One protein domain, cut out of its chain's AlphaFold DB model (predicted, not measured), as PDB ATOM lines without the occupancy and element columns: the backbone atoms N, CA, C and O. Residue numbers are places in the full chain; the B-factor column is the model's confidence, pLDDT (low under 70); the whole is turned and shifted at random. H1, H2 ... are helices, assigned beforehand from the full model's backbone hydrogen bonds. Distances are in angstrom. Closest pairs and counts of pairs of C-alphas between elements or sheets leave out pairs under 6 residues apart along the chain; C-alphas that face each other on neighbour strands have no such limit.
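AT A GLANCE: This is residues 139 to 260 of the 277 residues of an uncharacterized protein of Thelohanellus kitauei (UniProt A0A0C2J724). One long helix, H6, runs along a loose rod, with H1 and H2 near its last residues, H3 beside its middle and H5 at its first residues. H4 and loop residues 203 to 221 lie beyond that first end. The 122 printed residues have six named helices, H1 to H6 in order, and no named strand: all helix, radius of gyration of the C-alphas 19.4 A, spans 62 by 29 by 19 A.

IN THESE COORDINATES: Find C-alpha 230 at (21.362, -36.369, 43.856); H6 runs 38.0 A to C-alpha 256 at (47.319, -9.474, 36.965). H1 is residues 139 to 154, 22.1 A; H2 166 to 175; H3 182 to 188; H4 197 to 202; H5 222 to 228.

HOW THE PARTS SIT: Start at the hub, H6: its residues 251 to 255 alone touch H2, about perpendicular at 77 degrees, closest C-alphas Trp 172 and Ile 251, 5.9 A. H1, with residues 149 to 152 alone, only just touches H6, with 3 pairs of C-alphas within 8 A, the closest Leu 149 and Val 252. H5 touches H6 only at the corner, closest C-alphas His 225 and Ser 232, 5.3 A. H3 is close but not clearly touching H6; H4 is apart from it. In H1 to H6 every O i to N i+4 pair is within hydrogen-bond range.

THE WHOLE: The farthest C-alphas, Ser 139 and Val 207, are 63.9 A apart. The printed part has no cut; links H1 to H2 and H4 to H5 are long. Look for pLDDT under 70 in 48 residues, among them 139 to 162.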
ATOM      1  N   SER A 139      39.119   6.629  36.035       55.06
ATOM      2  CA  SER A 139      39.960   6.537  37.236       55.06
ATOM      3  C   SER A 139      39.321   5.670  38.332       55.06
ATOM      4  O   SER A 139      40.014   4.948  39.050       55.06
ATOM      5  N   PHE A 140      37.990   5.679  38.445       48.50
ATOM      6  CA  PHE A 140      37.269   4.843  39.403       48.50
ATOM      7  C   PHE A 140      37.293   3.354  39.032       48.50
ATOM      8  O   PHE A 140      37.474   2.514  39.916       48.50
ATOM      9  N   LEU A 141      37.138   3.019  37.746       55.66
ATOM     10  CA  LEU A 141      37.264   1.646  37.251       55.66
ATOM     11  C   LEU A 141      38.669   1.089  37.503       55.66
ATOM     12  O   LEU A 141      38.777  -0.029  38.002       55.66
ATOM     13  N   ASP A 142      39.710   1.893  37.280       60.66
ATOM     14  CA  ASP A 142      41.099   1.523  37.578       60.66
ATOM     15  C   ASP A 142      41.320   1.262  39.073       60.66
ATOM     16  O   ASP A 142      41.897   0.243  39.461       60.66
ATOM     17  N   VAL A 143      40.816   2.141  39.948       54.62
ATOM     18  CA  VAL A 143      40.925   1.942  41.403       54.62
ATOM     19  C   VAL A 143      40.129   0.712  41.845       54.62
ATOM     20  O   VAL A 143      40.599  -0.054  42.689       54.62
ATOM     21  N   TYR A 144      38.942   0.480  41.281       59.53
ATOM     22  CA  TYR A 144      38.137  -0.697  41.593       59.53
ATOM     23  C   TYR A 144      38.823  -1.987  41.130       59.53
ATOM     24  O   TYR A 144      38.900  -2.938  41.907       59.53
ATOM     25  N   GLU A 145      39.366  -2.012  39.912       62.88
ATOM     26  CA  GLU A 145      40.124  -3.130  39.346       62.88
ATOM     27  C   GLU A 145      41.355  -3.427  40.214       62.88
ATOM     28  O   GLU A 145      41.536  -4.563  40.656       62.88
ATOM     29  N   HIS A 146      42.115  -2.403  40.613       60.34
ATOM     30  CA  HIS A 146      43.251  -2.552  41.522       60.34
ATOM     31  C   HIS A 146      42.867  -3.063  42.917       60.34
ATOM     32  O   HIS A 146      43.544  -3.945  43.451       60.34
ATOM     33  N   VAL A 147      41.784  -2.560  43.518       56.75
ATOM     34  CA  VAL A 147      41.317  -3.004  44.844       56.75
ATOM     35  C   VAL A 147      40.747  -4.422  44.786       56.75
ATOM     36  O   VAL A 147      40.976  -5.212  45.708       56.75
ATOM     37  N   LEU A 148      40.031  -4.771  43.713       62.78
ATOM     38  CA  LEU A 148      39.522  -6.119  43.484       62.78
ATOM     39  C   LEU A 148      40.700  -7.085  43.324       62.78
ATOM     40  O   LEU A 148      40.799  -8.039  44.088       62.78
ATOM     41  N   LEU A 149      41.653  -6.792  42.437       63.75
ATOM     42  CA  LEU A 149      42.854  -7.605  42.227       63.75
ATOM     43  C   LEU A 149      43.701  -7.733  43.496       63.75
ATOM     44  O   LEU A 149      44.158  -8.828  43.810       63.75
ATOM     45  N   ALA A 150      43.879  -6.659  44.270       59.41
ATOM     46  CA  ALA A 150      44.596  -6.703  45.545       59.41
ATOM     47  C   ALA A 150      43.885  -7.596  46.576       59.41
ATOM     48  O   ALA A 150      44.535  -8.357  47.293       59.41
ATOM     49  N   ARG A 151      42.545  -7.576  46.617       58.44
ATOM     50  CA  ARG A 151      41.754  -8.490  47.459       58.44
ATOM     51  C   ARG A 151      41.821  -9.936  46.976       58.44
ATOM     52  O   ARG A 151      41.890 -10.826  47.817       58.44
ATOM     53  N   LEU A 152      41.828 -10.161  45.664       57.44
ATOM     54  CA  LEU A 152      41.955 -11.492  45.064       57.44
ATOM     55  C   LEU A 152      43.354 -12.089  45.254       57.44
ATOM     56  O   LEU A 152      43.477 -13.294  45.432       57.44
ATOM     57  N   ARG A 153      44.400 -11.256  45.275       59.91
ATOM     58  CA  ARG A 153      45.781 -11.674  45.565       59.91
ATOM     59  C   ARG A 153      46.037 -11.887  47.058       59.91
ATOM     60  O   ARG A 153      46.766 -12.798  47.425       59.91
ATOM     61  N   GLY A 154      45.459 -11.041  47.913       49.03
ATOM     62  CA  GLY A 154      45.714 -11.041  49.358       49.03
ATOM     63  C   GLY A 154      44.843 -11.995  50.179       49.03
ATOM     64  O   GLY A 154      45.132 -12.229  51.350       49.03
ATOM     65  N   LYS A 155      43.769 -12.551  49.608       47.16
ATOM     66  CA  LYS A 155      42.888 -13.509  50.291       47.16
ATOM     67  C   LYS A 155      42.666 -14.737  49.414       47.16
ATOM     68  O   LYS A 155      42.544 -14.612  48.201       47.16
ATOM     69  N   LYS A 156      42.502 -15.909  50.045       50.47
ATOM     70  CA  LYS A 156      41.814 -17.074  49.455       50.47
ATOM     71  C   LYS A 156      40.345 -16.701  49.208       50.47
ATOM     72  O   LYS A 156      39.454 -17.170  49.905       50.47
ATOM     73  N   VAL A 157      40.085 -15.766  48.300       52.31
ATOM     74  CA  VAL A 157      38.725 -15.475  47.866       52.31
ATOM     75  C   VAL A 157      38.344 -16.644  46.977       52.31
ATOM     76  O   VAL A 157      38.878 -16.786  45.878       52.31
ATOM     77  N   GLU A 158      37.449 -17.504  47.458       55.66
ATOM     78  CA  GLU A 158      36.687 -18.392  46.582       55.66
ATOM     79  C   GLU A 158      35.762 -17.509  45.730       55.66
ATOM     80  O   GLU A 158      34.583 -17.334  46.021       55.66
ATOM     81  N   GLY A 159      36.341 -16.835  44.736       60.38
ATOM     82  CA  GLY A 159      35.609 -16.026  43.776       60.38
ATOM     83  C   GLY A 159      34.960 -16.920  42.730       60.38
ATOM     84  O   GLY A 159      35.537 -17.925  42.311       60.38
ATOM     85  N   ASP A 160      33.753 -16.553  42.313       65.62
ATOM     86  CA  ASP A 160      33.072 -17.182  41.190       65.62
ATOM     87  C   ASP A 160      33.233 -16.292  39.950       65.62
ATOM     88  O   ASP A 160      33.325 -15.069  40.035       65.62
ATOM     89  N   PHE A 161      33.229 -16.897  38.767       67.75
ATOM     90  CA  PHE A 161      33.163 -16.169  37.507       67.75
ATOM     91  C   PHE A 161      31.957 -15.216  37.468       67.75
ATOM     92  O   PHE A 161      32.049 -14.116  36.927       67.75
ATOM     93  N   SER A 162      30.833 -15.616  38.072       68.81
ATOM     94  CA  SER A 162      29.613 -14.804  38.142       68.81
ATOM     95  C   SER A 162      29.801 -13.482  38.897       68.81
ATOM     96  O   SER A 162      29.153 -12.498  38.547       68.81
ATOM     97  N   THR A 163      30.713 -13.431  39.874       71.25
ATOM     98  CA  THR A 163      30.943 -12.251  40.719       71.25
ATOM     99  C   THR A 163      31.963 -11.272  40.141       71.25
ATOM    100  O   THR A 163      32.159 -10.193  40.699       71.25
ATOM    101  N   LEU A 164      32.609 -11.617  39.022       69.56
ATOM    102  CA  LEU A 164      33.506 -10.712  38.312       69.56
ATOM    103  C   LEU A 164      32.725  -9.583  37.629       69.56
ATOM    104  O   LEU A 164      31.626  -9.795  37.115       69.56
ATOM    105  N   VAL A 165      33.332  -8.397  37.576       78.62
ATOM    106  CA  VAL A 165      32.805  -7.267  36.799       78.62
ATOM    107  C   VAL A 165      32.862  -7.608  35.314       78.62
ATOM    108  O   VAL A 165      33.823  -8.225  34.847       78.62
ATOM    109  N   ASP A 166      31.844  -7.202  34.560       76.00
ATOM    110  CA  ASP A 166      31.734  -7.548  33.144       76.00
ATOM    111  C   ASP A 166      32.905  -7.021  32.309       76.00
ATOM    112  O   ASP A 166      33.380  -7.739  31.434       76.00
ATOM    113  N   SER A 167      33.461  -5.849  32.635       75.00
ATOM    114  CA  SER A 167      34.670  -5.312  31.985       75.00
ATOM    115  C   SER A 167      35.847  -6.296  32.020       75.00
ATOM    116  O   SER A 167      36.507  -6.510  31.006       75.00
ATOM    117  N   LEU A 168      36.062  -6.975  33.149       73.19
ATOM    118  CA  LEU A 168      37.122  -7.973  33.315       73.19
ATOM    119  C   LEU A 168      36.837  -9.244  32.513       73.19
ATOM    120  O   LEU A 168      37.738  -9.815  31.896       73.19
ATOM    121  N   LYS A 169      35.567  -9.668  32.477       74.25
ATOM    122  CA  LYS A 169      35.133 -10.796  31.642       74.25
ATOM    123  C   LYS A 169      35.379 -10.489  30.166       74.25
ATOM    124  O   LYS A 169      35.896 -11.348  29.455       74.25
ATOM    125  N   TYR A 170      35.053  -9.276  29.716       74.81
ATOM    126  CA  TYR A 170      35.272  -8.832  28.339       74.81
ATOM    127  C   TYR A 170      36.757  -8.743  27.983       74.81
ATOM    128  O   TYR A 170      37.135  -9.285  26.948       74.81
ATOM    129  N   LYS A 171      37.606  -8.157  28.843       74.25
ATOM    130  CA  LYS A 171      39.069  -8.131  28.639       74.25
ATOM    131  C   LYS A 171      39.631  -9.547  28.469       74.25
ATOM    132  O   LYS A 171      40.325  -9.838  27.498       74.25
ATOM    133  N   TRP A 172      39.267 -10.472  29.359       79.06
ATOM    134  CA  TRP A 172      39.708 -11.867  29.258       79.06
ATOM    135  C   TRP A 172      39.207 -12.564  27.984       79.06
ATOM    136  O   TRP A 172      39.963 -13.275  27.320       79.06
ATOM    137  N   LEU A 173      37.943 -12.344  27.617       75.50
ATOM    138  CA  LEU A 173      37.357 -12.880  26.391       75.50
ATOM    139  C   LEU A 173      38.065 -12.370  25.134       75.50
ATOM    140  O   LEU A 173      38.402 -13.175  24.261       75.50
ATOM    141  N   ALA A 174      38.327 -11.063  25.067       73.75
ATOM    142  CA  ALA A 174      39.065 -10.430  23.981       73.75
ATOM    143  C   ALA A 174      40.471 -11.038  23.855       73.75
ATOM    144  O   ALA A 174      40.832 -11.511  22.775       73.75
ATOM    145  N   ASN A 175      41.188 -11.182  24.977       73.56
ATOM    146  CA  ASN A 175      42.522 -11.796  25.036       73.56
ATOM    147  C   ASN A 175      42.555 -13.253  24.551       73.56
ATOM    148  O   ASN A 175      43.590 -13.753  24.112       73.56
ATOM    149  N   ARG A 176      41.425 -13.963  24.602       69.06
ATOM    150  CA  ARG A 176      41.307 -15.349  24.124       69.06
ATOM    151  C   ARG A 176      40.603 -15.469  22.771       69.06
ATOM    152  O   ARG A 176      40.379 -16.590  22.316       69.06
ATOM    153  N   SER A 177      40.264 -14.352  22.117       74.81
ATOM    154  CA  SER A 177      39.444 -14.332  20.893       74.81
ATOM    155  C   SER A 177      38.126 -15.112  21.045       74.81
ATOM    156  O   SER A 177      37.630 -15.733  20.099       74.81
ATOM    157  N   LEU A 178      37.560 -15.104  22.254       70.81
ATOM    158  CA  LEU A 178      36.311 -15.773  22.588       70.81
ATOM    159  C   LEU A 178      35.170 -14.757  22.602       70.81
ATOM    160  O   LEU A 178      35.314 -13.639  23.083       70.81
ATOM    161  N   ARG A 179      34.002 -15.159  22.096       72.69
ATOM    162  CA  ARG A 179      32.788 -14.341  22.191       72.69
ATOM    163  C   ARG A 179      32.022 -14.671  23.471       72.69
ATOM    164  O   ARG A 179      31.973 -15.836  23.869       72.69
ATOM    165  N   LEU A 180      31.359 -13.675  24.063       66.50
ATOM    166  CA  LEU A 180      30.573 -13.842  25.293       66.50
ATOM    167  C   LEU A 180      29.468 -14.902  25.144       66.50
ATOM    168  O   LEU A 180      29.280 -15.717  26.042       66.50
ATOM    169  N   ASP A 181      28.819 -14.985  23.977       66.19
ATOM    170  CA  ASP A 181      27.790 -15.996  23.677       66.19
ATOM    171  C   ASP A 181      28.322 -17.440  23.694       66.19
ATOM    172  O   ASP A 181      27.548 -18.396  23.750       66.19
ATOM    173  N   LYS A 182      29.647 -17.621  23.667       63.72
ATOM    174  CA  LYS A 182      30.291 -18.931  23.796       63.72
ATOM    175  C   LYS A 182      30.600 -19.303  25.235       63.72
ATOM    176  O   LYS A 182      30.835 -20.481  25.467       63.72
ATOM    177  N   ILE A 183      30.548 -18.381  26.200       68.88
ATOM    178  CA  ILE A 183      30.756 -18.722  27.614       68.88
ATOM    179  C   ILE A 183      29.679 -19.680  28.121       68.88
ATOM    180  O   ILE A 183      30.065 -20.722  28.649       68.88
ATOM    181  N   PRO A 184      28.367 -19.425  27.934       63.78
ATOM    182  CA  PRO A 184      27.346 -20.378  28.348       63.78
ATOM    183  C   PRO A 184      27.558 -21.729  27.685       63.78
ATOM    184  O   PRO A 184      27.425 -22.743  28.343       63.78
ATOM    185  N   VAL A 185      27.984 -21.755  26.417       62.78
ATOM    186  CA  VAL A 185      28.322 -23.002  25.723       62.78
ATOM    187  C   VAL A 185      29.578 -23.645  26.294       62.78
ATOM    188  O   VAL A 185      29.615 -24.849  26.351       62.78
ATOM    189  N   ILE A 186      30.608 -22.930  26.736       63.88
ATOM    190  CA  ILE A 186      31.802 -23.540  27.351       63.88
ATOM    191  C   ILE A 186      31.465 -24.101  28.736       63.88
ATOM    192  O   ILE A 186      31.911 -25.192  29.085       63.88
ATOM    193  N   LEU A 187      30.646 -23.373  29.494       65.81
ATOM    194  CA  LEU A 187      30.161 -23.786  30.807       65.81
ATOM    195  C   LEU A 187      29.157 -24.952  30.698       65.81
ATOM    196  O   LEU A 187      29.224 -25.880  31.497       65.81
ATOM    197  N   ALA A 188      28.308 -24.959  29.665       62.50
ATOM    198  CA  ALA A 188      27.266 -25.963  29.419       62.50
ATOM    199  C   ALA A 188      27.656 -27.055  28.405       62.50
ATOM    200  O   ALA A 188      26.933 -28.035  28.254       62.50
ATOM    201  N   ALA A 189      28.790 -26.943  27.697       53.44
ATOM    202  CA  ALA A 189      29.198 -27.869  26.621       53.44
ATOM    203  C   ALA A 189      29.275 -29.301  27.126       53.44
ATOM    204  O   ALA A 189      29.172 -30.243  26.336       53.44
ATOM    205  N   ARG A 190      29.429 -29.475  28.441       55.25
ATOM    206  CA  ARG A 190      29.490 -30.796  29.017       55.25
ATOM    207  C   ARG A 190      28.145 -31.510  29.057       55.25
ATOM    208  O   ARG A 190      28.174 -32.726  28.908       55.25
ATOM    209  N   ASP A 191      27.017 -30.805  29.115       52.38
ATOM    210  CA  ASP A 191      25.678 -31.414  29.164       52.38
ATOM    211  C   ASP A 191      25.386 -32.220  27.896       52.38
ATOM    212  O   ASP A 191      24.886 -33.337  27.962       52.38
ATOM    213  N   SER A 192      25.833 -31.712  26.743       50.81
ATOM    214  CA  SER A 192      25.754 -32.410  25.451       50.81
ATOM    215  C   SER A 192      26.777 -33.543  25.267       50.81
ATOM    216  O   SER A 192      26.694 -34.300  24.304       50.81
ATOM    217  N   THR A 193      27.761 -33.652  26.168       49.31
ATOM    218  CA  THR A 193      28.809 -34.695  26.147       49.31
ATOM    219  C   THR A 193      28.729 -35.657  27.325       49.31
ATOM    220  O   THR A 193      29.571 -36.554  27.431       49.31
ATOM    221  N   LEU A 194      27.752 -35.490  28.224       55.78
ATOM    222  CA  LEU A 194      27.409 -36.549  29.154       55.78
ATOM    223  C   LEU A 194      27.034 -37.736  28.277       55.78
ATOM    224  O   LEU A 194      26.123 -37.662  27.467       55.78
ATOM    225  N   SER A 195      27.825 -38.798  28.355       56.06
ATOM    226  CA  SER A 195      27.465 -40.070  27.756       56.06
ATOM    227  C   SER A 195      26.193 -40.533  28.447       56.06
ATOM    228  O   SER A 195      26.250 -41.013  29.575       56.06
ATOM    229  N   ILE A 196      25.067 -40.345  27.779       70.38
ATOM    230  CA  ILE A 196      23.759 -40.745  28.265       70.38
ATOM    231  C   ILE A 196      23.598 -42.226  27.928       70.38
ATOM    232  O   ILE A 196      23.577 -42.587  26.751       70.38
ATOM    233  N   GLU A 197      23.495 -43.096  28.931       78.19
ATOM    234  CA  GLU A 197      23.268 -44.530  28.684       78.19
ATOM    235  C   GLU A 197      21.939 -44.767  27.968       78.19
ATOM    236  O   GLU A 197      21.848 -45.613  27.083       78.19
ATOM    237  N   TYR A 198      20.948 -43.919  28.244       78.38
ATOM    238  CA  TYR A 198      19.703 -43.890  27.487       78.38
ATOM    239  C   TYR A 198      19.945 -43.697  25.976       78.38
ATOM    240  O   TYR A 198      19.427 -44.464  25.168       78.38
ATOM    241  N   ASP A 199      20.788 -42.749  25.556       78.81
ATOM    242  CA  ASP A 199      21.055 -42.551  24.123       78.81
ATOM    243  C   ASP A 199      21.789 -43.750  23.507       78.81
ATOM    244  O   ASP A 199      21.518 -44.120  22.364       78.81
ATOM    245  N   ARG A 200      22.690 -44.399  24.251       80.56
ATOM    246  CA  ARG A 200      23.378 -45.619  23.787       80.56
ATOM    247  C   ARG A 200      22.396 -46.727  23.441       80.56
ATOM    248  O   ARG A 200      22.468 -47.287  22.349       80.56
ATOM    249  N   VAL A 201      21.432 -46.964  24.319       84.06
ATOM    250  CA  VAL A 201      20.426 -48.007  24.125       84.06
ATOM    251  C   VAL A 201      19.415 -47.617  23.051       84.06
ATOM    252  O   VAL A 201      19.185 -48.371  22.111       84.06
ATOM    253  N   PHE A 202      18.827 -46.425  23.134       78.81
ATOM    254  CA  PHE A 202      17.670 -46.082  22.303       78.81
ATOM    255  C   PHE A 202      18.037 -45.455  20.956       78.81
ATOM    256  O   PHE A 202      17.347 -45.691  19.963       78.81
ATOM    257  N   LYS A 203      19.122 -44.676  20.885       81.75
ATOM    258  CA  LYS A 203      19.566 -44.028  19.641       81.75
ATOM    259  C   LYS A 203      20.583 -44.879  18.892       81.75
ATOM    260  O   LYS A 203      20.468 -45.026  17.677       81.75
ATOM    261  N   TYR A 204      21.565 -45.429  19.602       83.56
ATOM    262  CA  TYR A 204      22.647 -46.209  18.993       83.56
ATOM    263  C   TYR A 204      22.389 -47.722  18.995       83.56
ATOM    264  O   TYR A 204      23.152 -48.456  18.372       83.56
ATOM    265  N   LYS A 205      21.281 -48.180  19.602       89.25
ATOM    266  CA  LYS A 205      20.882 -49.598  19.676       89.25
ATOM    267  C   LYS A 205      21.961 -50.496  20.292       89.25
ATOM    268  O   LYS A 205      22.079 -51.663  19.926       89.25
ATOM    269  N   GLU A 206      22.760 -49.954  21.208       89.56
ATOM    270  CA  GLU A 206      23.756 -50.727  21.945       89.56
ATOM    271  C   GLU A 206      23.074 -51.587  23.021       89.56
ATOM    272  O   GLU A 206      22.123 -51.153  23.672       89.56
ATOM    273  N   VAL A 207      23.580 -52.804  23.238       87.56
ATOM    274  CA  VAL A 207      23.102 -53.705  24.300       87.56
ATOM    275  C   VAL A 207      23.821 -53.351  25.602       87.56
ATOM    276  O   VAL A 207      24.779 -54.004  26.008       87.56
ATOM    277  N   VAL A 208      23.397 -52.250  26.216       88.38
ATOM    278  CA  VAL A 208      23.911 -51.754  27.500       88.38
ATOM    279  C   VAL A 208      22.721 -51.509  28.425       88.38
ATOM    280  O   VAL A 208      21.608 -51.284  27.957       88.38
ATOM    281  N   ASP A 209      22.922 -51.579  29.737       87.75
ATOM    282  CA  ASP A 209      21.890 -51.187  30.698       87.75
ATOM    283  C   ASP A 209      21.599 -49.676  30.560       87.75
ATOM    284  O   ASP A 209      22.525 -48.870  30.706       87.75
ATOM    285  N   PRO A 210      20.348 -49.257  30.270       87.44
ATOM    286  CA  PRO A 210      19.993 -47.843  30.164       87.44
ATOM    287  C   PRO A 210      19.983 -47.128  31.521       87.44
ATOM    288  O   PRO A 210      19.743 -45.916  31.564       87.44
ATOM    289  N   SER A 211      20.185 -47.853  32.625       88.31
ATOM    290  CA  SER A 211      20.125 -47.306  33.973       88.31
ATOM    291  C   SER A 211      21.242 -46.297  34.248       88.31
ATOM    292  O   SER A 211      22.331 -46.324  33.666       88.31
ATOM    293  N   CYS A 212      20.976 -45.355  35.150       85.25
ATOM    294  CA  CYS A 212      21.963 -44.367  35.565       85.25
ATOM    295  C   CYS A 212      23.189 -45.044  36.190       85.25
ATOM    296  O   CYS A 212      23.091 -45.661  37.244       85.25
ATOM    297  N   ARG A 213      24.381 -44.849  35.615       82.69
ATOM    298  CA  ARG A 213      25.627 -45.438  36.148       82.69
ATOM    299  C   ARG A 213      26.030 -44.937  37.535       82.69
ATOM    300  O   ARG A 213      26.898 -45.533  38.158       82.69
ATOM    301  N   VAL A 214      25.473 -43.808  37.974       82.94
ATOM    302  CA  VAL A 214      25.852 -43.177  39.244       82.94
ATOM    303  C   VAL A 214      25.029 -43.746  40.394       82.94
ATOM    304  O   VAL A 214      25.599 -44.188  41.381       82.94
ATOM    305  N   CYS A 215      23.699 -43.743  40.278       85.88
ATOM    306  CA  CYS A 215      22.817 -44.230  41.342       85.88
ATOM    307  C   CYS A 215      22.235 -45.622  41.083       85.88
ATOM    308  O   CYS A 215      21.600 -46.172  41.976       85.88
ATOM    309  N   GLY A 216      22.394 -46.179  39.880       87.94
ATOM    310  CA  GLY A 216      21.781 -47.447  39.475       87.94
ATOM    311  C   GLY A 216      20.257 -47.389  39.317       87.94
ATOM    312  O   GLY A 216      19.643 -48.402  39.007       87.94
ATOM    313  N   THR A 217      19.630 -46.228  39.532       86.44
ATOM    314  CA  THR A 217      18.171 -46.060  39.499       86.44
ATOM    315  C   THR A 217      17.745 -45.165  38.344       86.44
ATOM    316  O   THR A 217      18.401 -44.174  38.040       86.44
ATOM    317  N   GLY A 218      16.626 -45.502  37.698       85.19
ATOM    318  CA  GLY A 218      16.075 -44.733  36.580       85.19
ATOM    319  C   GLY A 218      16.938 -44.761  35.313       85.19
ATOM    320  O   GLY A 218      18.080 -45.207  35.310       85.19
ATOM    321  N   CYS A 219      16.381 -44.270  34.207       86.56
ATOM    322  CA  CYS A 219      17.129 -44.145  32.958       86.56
ATOM    323  C   CYS A 219      18.201 -43.058  33.090       86.56
ATOM    324  O   CYS A 219      17.888 -41.939  33.502       86.56
ATOM    325  N   GLY A 220      19.436 -43.349  32.675       83.31
ATOM    326  CA  GLY A 220      20.577 -42.432  32.692       83.31
ATOM    327  C   GLY A 220      20.464 -41.310  31.661       83.31
ATOM    328  O   GLY A 220      21.329 -41.208  30.802       83.31
ATOM    329  N   THR A 221      19.386 -40.521  31.721       81.94
ATOM    330  CA  THR A 221      19.052 -39.348  30.889       81.94
ATOM    331  C   THR A 221      19.658 -38.062  31.465       81.94
ATOM    332  O   THR A 221      19.915 -37.993  32.667       81.94
ATOM    333  N   VAL A 222      19.822 -36.997  30.657       75.12
ATOM    334  CA  VAL A 222      20.223 -35.669  31.188       75.12
ATOM    335  C   VAL A 222      19.262 -35.203  32.277       75.12
ATOM    336  O   VAL A 222      19.700 -34.762  33.335       75.12
ATOM    337  N   SER A 223      17.953 -35.345  32.039       78.75
ATOM    338  CA  SER A 223      16.930 -34.956  33.010       78.75
ATOM    339  C   SER A 223      17.148 -35.668  34.342       78.75
ATOM    340  O   SER A 223      17.215 -35.014  35.381       78.75
ATOM    341  N   HIS A 224      17.374 -36.985  34.315       82.81
ATOM    342  CA  HIS A 224      17.648 -37.746  35.527       82.81
ATOM    343  C   HIS A 224      18.913 -37.257  36.251       82.81
ATOM    344  O   HIS A 224      18.867 -36.965  37.445       82.81
ATOM    345  N   HIS A 225      20.013 -37.072  35.518       77.81
ATOM    346  CA  HIS A 225      21.283 -36.590  36.064       77.81
ATOM    347  C   HIS A 225      21.216 -35.183  36.679       77.81
ATOM    348  O   HIS A 225      21.997 -34.902  37.591       77.81
ATOM    349  N   LEU A 226      20.329 -34.312  36.184       76.50
ATOM    350  CA  LEU A 226      20.194 -32.926  36.645       76.50
ATOM    351  C   LEU A 226      19.113 -32.723  37.714       76.50
ATOM    352  O   LEU A 226      19.214 -31.767  38.476       76.50
ATOM    353  N   THR A 227      18.080 -33.571  37.759       75.75
ATOM    354  CA  THR A 227      16.888 -33.316  38.592       75.75
ATOM    355  C   THR A 227      16.633 -34.358  39.672       75.75
ATOM    356  O   THR A 227      16.158 -33.995  40.741       75.75
ATOM    357  N   THR A 228      16.920 -35.637  39.417       78.94
ATOM    358  CA  THR A 228      16.488 -36.738  40.303       78.94
ATOM    359  C   THR A 228      17.647 -37.540  40.883       78.94
ATOM    360  O   THR A 228      17.508 -38.136  41.944       78.94
ATOM    361  N   CYS A 229      18.812 -37.534  40.239       83.44
ATOM    362  CA  CYS A 229      20.005 -38.195  40.746       83.44
ATOM    363  C   CYS A 229      20.837 -37.235  41.607       83.44
ATOM    364  O   CYS A 229      21.702 -36.527  41.088       83.44
ATOM    365  N   GLU A 230      20.622 -37.238  42.925       79.75
ATOM    366  CA  GLU A 230      21.362 -36.369  43.856       79.75
ATOM    367  C   GLU A 230      22.885 -36.546  43.753       79.75
ATOM    368  O   GLU A 230      23.623 -35.562  43.694       79.75
ATOM    369  N   MET A 231      23.362 -37.792  43.641       74.88
ATOM    370  CA  MET A 231      24.794 -38.091  43.498       74.88
ATOM    371  C   MET A 231      25.377 -37.599  42.169       74.88
ATOM    372  O   MET A 231      26.514 -37.137  42.104       74.88
ATOM    373  N   SER A 232      24.612 -37.685  41.081       73.44
ATOM    374  CA  SER A 232      25.064 -37.145  39.799       73.44
ATOM    375  C   SER A 232      25.087 -35.625  39.829       73.44
ATOM    376  O   SER A 232      26.012 -35.019  39.286       73.44
ATOM    377  N   PHE A 233      24.083 -35.011  40.455       72.88
ATOM    378  CA  PHE A 233      23.988 -33.567  40.563       72.88
ATOM    379  C   PHE A 233      25.119 -32.989  41.419       72.88
ATOM    380  O   PHE A 233      25.730 -32.000  41.016       72.88
ATOM    381  N   SER A 234      25.471 -33.621  42.543       73.56
ATOM    382  CA  SER A 234      26.608 -33.191  43.367       73.56
ATOM    383  C   SER A 234      27.927 -33.271  42.592       73.56
ATOM    384  O   SER A 234      28.636 -32.270  42.486       73.56
ATOM    385  N   LEU A 235      28.205 -34.396  41.926       71.25
ATOM    386  CA  LEU A 235      29.386 -34.560  41.070       71.25
ATOM    387  C   LEU A 235      29.380 -33.608  39.865       71.25
ATOM    388  O   LEU A 235      30.429 -33.179  39.382       71.25
ATOM    389  N   TYR A 236      28.210 -33.300  39.311       72.44
ATOM    390  CA  TYR A 236      28.048 -32.297  38.261       72.44
ATOM    391  C   TYR A 236      28.406 -30.901  38.779       72.44
ATOM    392  O   TYR A 236      29.253 -30.230  38.184       72.44
ATOM    393  N   LYS A 237      27.838 -30.510  39.921       75.38
ATOM    394  CA  LYS A 237      28.086 -29.229  40.577       75.38
ATOM    395  C   LYS A 237      29.563 -29.054  40.917       75.38
ATOM    396  O   LYS A 237      30.154 -28.064  40.506       75.38
ATOM    397  N   GLU A 238      30.197 -30.044  41.544       75.38
ATOM    398  CA  GLU A 238      31.630 -29.997  41.868       75.38
ATOM    399  C   GLU A 238      32.512 -29.797  40.629       75.38
ATOM    400  O   GLU A 238      33.483 -29.033  40.650       75.38
ATOM    401  N   ARG A 239      32.181 -30.470  39.520       70.00
ATOM    402  CA  ARG A 239      32.901 -30.301  38.250       70.00
ATOM    403  C   ARG A 239      32.701 -28.901  37.683       70.00
ATOM    404  O   ARG A 239      33.672 -28.300  37.226       70.00
ATOM    405  N   HIS A 240      31.473 -28.391  37.712       73.50
ATOM    406  CA  HIS A 240      31.151 -27.054  37.228       73.50
ATOM    407  C   HIS A 240      31.856 -25.975  38.064       73.50
ATOM    408  O   HIS A 240      32.485 -25.070  37.514       73.50
ATOM    409  N   ASP A 241      31.854 -26.126  39.386       76.31
ATOM    410  CA  ASP A 241      32.549 -25.243  40.323       76.31
ATOM    411  C   ASP A 241      34.068 -25.288  40.109       76.31
ATOM    412  O   ASP A 241      34.733 -24.250  40.117       76.31
ATOM    413  N   ARG A 242      34.640 -26.463  39.812       75.19
ATOM    414  CA  ARG A 242      36.064 -26.587  39.459       75.19
ATOM    415  C   ARG A 242      36.409 -25.843  38.168       75.19
ATOM    416  O   ARG A 242      37.422 -25.151  38.127       75.19
ATOM    417  N   VAL A 243      35.579 -25.954  37.128       71.62
ATOM    418  CA  VAL A 243      35.779 -25.216  35.865       71.62
ATOM    419  C   VAL A 243      35.679 -23.710  36.098       71.62
ATOM    420  O   VAL A 243      36.546 -22.967  35.640       71.62
ATOM    421  N   ARG A 244      34.677 -23.259  36.862       75.69
ATOM    422  CA  ARG A 244      34.531 -21.850  37.257       75.69
ATOM    423  C   ARG A 244      35.775 -21.327  37.966       75.69
ATOM    424  O   ARG A 244      36.269 -20.269  37.592       75.69
ATOM    425  N   ARG A 245      36.330 -22.089  38.916       73.88
ATOM    426  CA  ARG A 245      37.573 -21.730  39.625       73.88
ATOM    427  C   ARG A 245      38.769 -21.596  38.684       73.88
ATOM    428  O   ARG A 245      39.531 -20.647  38.827       73.88
ATOM    429  N   ILE A 246      38.925 -22.505  37.720       75.62
ATOM    430  CA  ILE A 246      40.014 -22.434  36.731       75.62
ATOM    431  C   ILE A 246      39.873 -21.178  35.867       75.62
ATOM    432  O   ILE A 246      40.831 -20.428  35.716       75.62
ATOM    433  N   ILE A 247      38.673 -20.916  35.338       74.25
ATOM    434  CA  ILE A 247      38.406 -19.715  34.533       74.25
ATOM    435  C   ILE A 247      38.666 -18.452  35.360       74.25
ATOM    436  O   ILE A 247      39.296 -17.516  34.878       74.25
ATOM    437  N   PHE A 248      38.225 -18.438  36.615       74.31
ATOM    438  CA  PHE A 248      38.455 -17.331  37.532       74.31
ATOM    439  C   PHE A 248      39.952 -17.068  37.757       74.31
ATOM    440  O   PHE A 248      40.402 -15.934  37.618       74.31
ATOM    441  N   GLN A 249      40.736 -18.111  38.047       72.56
ATOM    442  CA  GLN A 249      42.190 -17.999  38.206       72.56
ATOM    443  C   GLN A 249      42.863 -17.486  36.929       72.56
ATOM    444  O   GLN A 249      43.706 -16.598  36.999       72.56
ATOM    445  N   GLU A 250      42.452 -17.984  35.762       76.00
ATOM    446  CA  GLU A 250      42.952 -17.505  34.471       76.00
ATOM    447  C   GLU A 250      42.664 -16.018  34.253       76.00
ATOM    448  O   GLU A 250      43.541 -15.284  33.806       76.00
ATOM    449  N   ILE A 251      41.462 -15.550  34.596       72.62
ATOM    450  CA  ILE A 251      41.098 -14.131  34.488       72.62
ATOM    451  C   ILE A 251      41.994 -13.281  35.386       72.62
ATOM    452  O   ILE A 251      42.578 -12.300  34.926       72.62
ATOM    453  N   VAL A 252      42.161 -13.688  36.647       70.75
ATOM    454  CA  VAL A 252      43.025 -12.989  37.608       70.75
ATOM    455  C   VAL A 252      44.480 -12.960  37.139       70.75
ATOM    456  O   VAL A 252      45.141 -11.935  37.298       70.75
ATOM    457  N   ASN A 253      44.976 -14.045  36.544       71.94
ATOM    458  CA  ASN A 253      46.339 -14.118  36.020       71.94
ATOM    459  C   ASN A 253      46.538 -13.202  34.809       71.94
ATOM    460  O   ASN A 253      47.534 -12.490  34.750       71.94
ATOM    461  N   VAL A 254      45.588 -13.192  33.869       70.06
ATOM    462  CA  VAL A 254      45.654 -12.362  32.656       70.06
ATOM    463  C   VAL A 254      45.617 -10.879  32.999       70.06
ATOM    464  O   VAL A 254      46.437 -10.125  32.498       70.06
ATOM    465  N   ILE A 255      44.711 -10.466  33.885       67.31
ATOM    466  CA  ILE A 255      44.607  -9.063  34.312       67.31
ATOM    467  C   ILE A 255      45.768  -8.695  35.246       67.31
ATOM    468  O   ILE A 255      46.210  -7.553  35.328       67.31
ATOM    469  N   GLY A 256      46.256  -9.675  36.004       62.75
ATOM    470  CA  GLY A 256      47.319  -9.474  36.965       62.75
ATOM    471  C   GLY A 256      48.720  -9.379  36.361       62.75
ATOM    472  O   GLY A 256      49.607  -8.801  37.001       62.75
ATOM    473  N   ALA A 257      48.924  -9.938  35.173       56.59
ATOM    474  CA  ALA A 257      50.121  -9.718  34.387       56.59
ATOM    475  C   ALA A 257      50.075  -8.280  33.851       56.59
ATOM    476  O   ALA A 257      49.185  -7.937  33.082       56.59
ATOM    477  N   LYS A 258      51.013  -7.427  34.287       50.56
ATOM    478  CA  LYS A 258      51.236  -6.124  33.646       50.56
ATOM    479  C   LYS A 258      51.496  -6.393  32.163       50.56
ATOM    480  O   LYS A 258      52.441  -7.110  31.844       50.56
ATOM    481  N   GLU A 259      50.611  -5.905  31.304       51.50
ATOM    482  CA  GLU A 259      50.654  -6.158  29.869       51.50
ATOM    483  C   GLU A 259      51.955  -5.632  29.252       51.50
ATOM    484  O   GLU A 259      52.281  -4.456  29.370       51.50
ATOM    485  N   GLU A 260      52.641  -6.494  28.509       41.03
ATOM    486  CA  GLU A 260      53.234  -6.107  27.233       41.03
ATOM    487  C   GLU A 260      52.564  -6.984  26.178       41.03
ATOM    488  O   GLU A 260      52.940  -8.141  26.000       41.03
TER     489      GLU A 260